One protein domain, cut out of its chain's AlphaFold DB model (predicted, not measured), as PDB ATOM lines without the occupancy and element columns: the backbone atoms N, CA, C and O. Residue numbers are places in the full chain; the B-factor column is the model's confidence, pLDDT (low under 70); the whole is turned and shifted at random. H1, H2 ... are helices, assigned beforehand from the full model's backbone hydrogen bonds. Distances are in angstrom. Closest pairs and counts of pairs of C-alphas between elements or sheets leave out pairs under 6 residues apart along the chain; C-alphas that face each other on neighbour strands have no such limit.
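AT A GLANCE: This is residues 128 to 168 of the 175 residues of the protein "Glycosyl transferase WecB/TagA/CpsF" of Bacteroides vulgatus CAG:6 (UniProt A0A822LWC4). Four helices follow one another end to end in an open V with no packed core: H1 and H2 make the short arm, H3 and H4 the long one. The 41 printed residues, all helix in class, are only just loose, close to extended, with a radius of gyration of the C-alphas of 13.2 A. The outline, 38 by 25 by 6 A, is only just flat.

IN THESE COORDINATES: H1, residues 128 to 131, begins at C-alpha 128 (50.982, -135.169, -12.708) and is 5.3 A long. H2, residues 135 to 142, is 10.8 A long. H3, residues 144 to 154, is 14.5 A long. H4, residues 156 to 166, is 15.6 A long and ends at C-alpha 166 (39.511, -103.931, -11.805).

HOW THE PARTS SIT: H1 and H2 are close but not clearly touching, the closest C-alphas, of Phe 129 and Glu 135, 5.4 A apart. H2 and H3 only just touch, with 3 pairs of C-alphas within 8 A, and only at the corner; the closest, of Phe 140 and Leu 147, are 5.7 A apart. Their steep tilt is 49 degrees, opposite ways. H3 and H4 meet only through their link. In H2 and H4 every O i to N i+4 pair is within hydrogen-bond range, in H3 5 of 7; H1 is too short for one.

THE WHOLE: The printed part has no cut, and its three links are tight. Residues 152 to 168 stand free. No printed residue is under pLDDT 70.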
ATOM      1  N   ILE A 128      50.966-135.878 -13.997       78.75
ATOM      2  CA  ILE A 128      50.982-135.169 -12.708       78.75
ATOM      3  C   ILE A 128      51.043-133.648 -12.921       78.75
ATOM      4  O   ILE A 128      50.211-132.921 -12.390       78.75
ATOM      5  N   PHE A 129      51.946-133.159 -13.777       73.88
ATOM      6  CA  PHE A 129      52.060-131.727 -14.084       73.88
ATOM      7  C   PHE A 129      50.850-131.187 -14.855       73.88
ATOM      8  O   PHE A 129      50.494-130.026 -14.677       73.88
ATOM      9  N   GLN A 130      50.207-132.013 -15.687       74.62
ATOM     10  CA  GLN A 130      48.975-131.625 -16.386       74.62
ATOM     11  C   GLN A 130      47.801-131.466 -15.409       74.62
ATOM     12  O   GLN A 130      47.083-130.474 -15.480       74.62
ATOM     13  N   ILE A 131      47.629-132.412 -14.474       76.31
ATOM     14  CA  ILE A 131      46.556-132.375 -13.463       76.31
ATOM     15  C   ILE A 131      46.750-131.198 -12.503       76.31
ATOM     16  O   ILE A 131      45.784-130.528 -12.156       76.31
ATOM     17  N   LEU A 132      47.997-130.903 -12.127       80.56
ATOM     18  CA  LEU A 132      48.335-129.771 -11.260       80.56
ATOM     19  C   LEU A 132      48.292-128.408 -11.979       80.56
ATOM     20  O   LEU A 132      48.661-127.403 -11.383       80.56
ATOM     21  N   ALA A 133      47.909-128.359 -13.262       76.62
ATOM     22  CA  ALA A 133      47.980-127.161 -14.108       76.62
ATOM     23  C   ALA A 133      49.384-126.502 -14.164       76.62
ATOM     24  O   ALA A 133      49.528-125.336 -14.521       76.62
ATOM     25  N   MET A 134      50.445-127.267 -13.877       80.31
ATOM     26  CA  MET A 134      51.846-126.823 -13.851       80.31
ATOM     27  C   MET A 134      52.608-127.158 -15.143       80.31
ATOM     28  O   MET A 134      53.838-127.223 -15.159       80.31
ATOM     29  N   GLU A 135      51.905-127.385 -16.254       76.50
ATOM     30  CA  GLU A 135      52.557-127.647 -17.542       76.50
ATOM     31  C   GLU A 135      53.441-126.465 -17.982       76.50
ATOM     32  O   GLU A 135      54.504-126.673 -18.572       76.50
ATOM     33  N   TRP A 136      53.050-125.232 -17.639       77.50
ATOM     34  CA  TRP A 136      53.851-124.031 -17.883       77.50
ATOM     35  C   TRP A 136      55.201-124.087 -17.149       77.50
ATOM     36  O   TRP A 136      56.235-123.798 -17.749       77.50
ATOM     37  N   PHE A 137      55.214-124.555 -15.896       78.94
ATOM     38  CA  PHE A 137      56.425-124.667 -15.086       78.94
ATOM     39  C   PHE A 137      57.338-125.784 -15.598       78.94
ATOM     40  O   PHE A 137      58.543-125.595 -15.738       78.94
ATOM     41  N   TYR A 138      56.766-126.925 -15.994       79.19
ATOM     42  CA  TYR A 138      57.534-127.991 -16.643       79.19
ATOM     43  C   TYR A 138      58.214-127.511 -17.936       79.19
ATOM     44  O   TYR A 138      59.371-127.840 -18.198       79.19
ATOM     45  N   ARG A 139      57.516-126.704 -18.747       75.88
ATOM     46  CA  ARG A 139      58.099-126.090 -19.951       75.88
ATOM     47  C   ARG A 139      59.172-125.068 -19.598       75.88
ATOM     48  O   ARG A 139      60.216-125.072 -20.244       75.88
ATOM     49  N   PHE A 140      58.949-124.248 -18.569       78.19
ATOM     50  CA  PHE A 140      59.948-123.311 -18.058       78.19
ATOM     51  C   PHE A 140      61.244-124.028 -17.677       78.19
ATOM     52  O   PHE A 140      62.307-123.607 -18.111       78.19
ATOM     53  N   LEU A 141      61.167-125.157 -16.964       81.25
ATOM     54  CA  LEU A 141      62.354-125.938 -16.604       81.25
ATOM     55  C   LEU A 141      63.109-126.490 -17.824       81.25
ATOM     56  O   LEU A 141      64.329-126.613 -17.776       81.25
ATOM     57  N   LYS A 142      62.412-126.804 -18.925       77.44
ATOM     58  CA  LYS A 142      63.057-127.255 -20.169       77.44
ATOM     59  C   LYS A 142      63.696-126.129 -20.971       77.44
ATOM     60  O   LYS A 142      64.731-126.341 -21.591       77.44
ATOM     61  N   GLU A 143      63.080-124.950 -20.990       76.25
ATOM     62  CA  GLU A 143      63.530-123.817 -21.805       76.25
ATOM     63  C   GLU A 143      63.577-122.508 -20.994       76.25
ATOM     64  O   GLU A 143      62.924-121.520 -21.358       76.25
ATOM     65  N   PRO A 144      64.368-122.457 -19.903       79.44
ATOM     66  CA  PRO A 144      64.295-121.372 -18.926       79.44
ATOM     67  C   PRO A 144      64.678-120.028 -19.541       79.44
ATOM     68  O   PRO A 144      63.980-119.040 -19.342       79.44
ATOM     69  N   LYS A 145      65.721-119.989 -20.385       79.06
ATOM     70  CA  LYS A 145      66.158-118.756 -21.062       79.06
ATOM     71  C   LYS A 145      65.075-118.157 -21.962       79.06
ATOM     72  O   LYS A 145      64.906-116.943 -21.988       79.06
ATOM     73  N   ARG A 146      64.341-118.998 -22.698       78.56
ATOM     74  CA  ARG A 146      63.311-118.533 -23.638       78.56
ATOM     75  C   ARG A 146      62.046-118.092 -22.907       78.56
ATOM     76  O   ARG A 146      61.449-117.084 -23.271       78.56
ATOM     77  N   LEU A 147      61.630-118.850 -21.895       80.31
ATOM     78  CA  LEU A 147      60.360-118.625 -21.209       80.31
ATOM     79  C   LEU A 147      60.451-117.615 -20.062       80.31
ATOM     80  O   LEU A 147      59.424-117.061 -19.690       80.31
ATOM     81  N   PHE A 148      61.650-117.312 -19.553       83.25
ATOM     82  CA  PHE A 148      61.826-116.286 -18.525       83.25
ATOM     83  C   PHE A 148      61.302-114.924 -18.979       83.25
ATOM     84  O   PHE A 148      60.492-114.316 -18.288       83.25
ATOM     85  N   ARG A 149      61.706-114.468 -20.172       79.81
ATOM     86  CA  ARG A 149      61.242-113.185 -20.722       79.81
ATOM     87  C   ARG A 149      59.725-113.157 -20.884       79.81
ATOM     88  O   ARG A 149      59.089-112.190 -20.490       79.81
ATOM     89  N   ARG A 150      59.150-114.254 -21.375       79.94
ATOM     90  CA  ARG A 150      57.700-114.371 -21.521       79.94
ATOM     91  C   ARG A 150      56.985-114.213 -20.176       79.94
ATOM     92  O   ARG A 150      56.141-113.341 -20.052       79.94
ATOM     93  N   TYR A 151      57.357-115.003 -19.170       80.69
ATOM     94  CA  TYR A 151      56.627-115.035 -17.899       80.69
ATOM     95  C   TYR A 151      56.898-113.833 -16.991       80.69
ATOM     96  O   TYR A 151      55.998-113.371 -16.296       80.69
ATOM     97  N   PHE A 152      58.129-113.325 -16.976       81.69
ATOM     98  CA  PHE A 152      58.552-112.300 -16.017       81.69
ATOM     99  C   PHE A 152      58.732-110.913 -16.631       81.69
ATOM    100  O   PHE A 152      59.086-109.986 -15.914       81.69
ATOM    101  N   ILE A 153      58.522-110.744 -17.938       81.12
ATOM    102  CA  ILE A 153      58.591-109.427 -18.587       81.12
ATOM    103  C   ILE A 153      57.307-109.183 -19.372       81.12
ATOM    104  O   ILE A 153      56.590-108.227 -19.081       81.12
ATOM    105  N   ASP A 154      56.990-110.061 -20.322       81.38
ATOM    106  CA  ASP A 154      55.853-109.851 -21.220       81.38
ATOM    107  C   ASP A 154      54.515-110.046 -20.476       81.38
ATOM    108  O   ASP A 154      53.638-109.183 -20.529       81.38
ATOM    109  N   ASP A 155      54.385-111.120 -19.691       83.38
ATOM    110  CA  ASP A 155      53.154-111.443 -18.958       83.38
ATOM    111  C   ASP A 155      52.909-110.504 -17.754       83.38
ATOM    112  O   ASP A 155      51.777-110.391 -17.284       83.38
ATOM    113  N   ILE A 156      53.908-109.749 -17.273       85.38
ATOM    114  CA  ILE A 156      53.691-108.735 -16.218       85.38
ATOM    115  C   ILE A 156      52.755-107.622 -16.706       85.38
ATOM    116  O   ILE A 156      51.948-107.098 -15.932       85.38
ATOM    117  N   GLN A 157      52.804-107.289 -18.000       84.50
ATOM    118  CA  GLN A 157      51.917-106.279 -18.579       84.50
ATOM    119  C   GLN A 157      50.445-106.680 -18.446       84.50
ATOM    120  O   GLN A 157      49.598-105.820 -18.209       84.50
ATOM    121  N   PHE A 158      50.136-107.980 -18.521       86.62
ATOM    122  CA  PHE A 158      48.779-108.477 -18.310       86.62
ATOM    123  C   PHE A 158      48.253-108.082 -16.929       86.62
ATOM    124  O   PHE A 158      47.171-107.508 -16.838       86.62
ATOM    125  N   PHE A 159      49.027-108.307 -15.862       88.75
ATOM    126  CA  PHE A 159      48.604-107.961 -14.502       88.75
ATOM    127  C   PHE A 159      48.404-106.455 -14.319       88.75
ATOM    128  O   PHE A 159      47.473-106.043 -13.632       88.75
ATOM    129  N   TYR A 160      49.223-105.631 -14.975       88.69
ATOM    130  CA  TYR A 160      49.045-104.179 -14.979       88.69
ATOM    131  C   TYR A 160      47.713-103.755 -15.617       88.69
ATOM    132  O   TYR A 160      46.954-102.986 -15.021       88.69
ATOM    133  N   TYR A 161      47.401-104.266 -16.813       89.06
ATOM    134  CA  TYR A 161      46.134-103.961 -17.484       89.06
ATOM    135  C   TYR A 161      44.932-104.551 -16.744       89.06
ATOM    136  O   TYR A 161      43.910-103.880 -16.618       89.06
ATOM    137  N   PHE A 162      45.072-105.754 -16.187       90.38
ATOM    138  CA  PHE A 162      44.045-106.394 -15.375       90.38
ATOM    139  C   PHE A 162      43.739-105.585 -14.107       90.38
ATOM    140  O   PHE A 162      42.577-105.329 -13.804       90.38
ATOM    141  N   ALA A 163      44.764-105.088 -13.409       92.31
ATOM    142  CA  ALA A 163      44.582-104.203 -12.262       92.31
ATOM    143  C   ALA A 163      43.882-102.894 -12.657       92.31
ATOM    144  O   ALA A 163      42.933-102.479 -11.994       92.31
ATOM    145  N   LYS A 164      44.276-102.267 -13.775       90.88
ATOM    146  CA  LYS A 164      43.559-101.098 -14.313       90.88
ATOM    147  C   LYS A 164      42.093-101.400 -14.604       90.88
ATOM    148  O   LYS A 164      41.250-100.546 -14.351       90.88
ATOM    149  N   GLN A 165      41.793-102.587 -15.127       90.38
ATOM    150  CA  GLN A 165      40.426-103.004 -15.428       90.38
ATOM    151  C   GLN A 165      39.602-103.172 -14.150       90.38
ATOM    152  O   GLN A 165      38.493-102.651 -14.083       90.38
ATOM    153  N   LEU A 166      40.159-103.807 -13.115       91.31
ATOM    154  CA  LEU A 166      39.511-103.931 -11.805       91.31
ATOM    155  C   LEU A 166      39.243-102.571 -11.145       91.31
ATOM    156  O   LEU A 166      38.236-102.408 -10.464       91.31
ATOM    157  N   LEU A 167      40.117-101.590 -11.372       94.81
ATOM    158  CA  LEU A 167      39.972-100.225 -10.859       94.81
ATOM    159  C   LEU A 167      39.070 -99.331 -11.733       94.81
ATOM    160  O   LEU A 167      38.918 -98.151 -11.430       94.81
ATOM    161  N   GLY A 168      38.505 -99.846 -12.834       90.38
ATOM    162  CA  GLY A 168      37.695 -99.059 -13.775       90.38
ATOM    163  C   GLY A 168      38.487 -98.018 -14.581       90.38
ATOM    164  O   GLY A 168      37.904 -97.144 -15.214       90.38
TER     165      GLY A 168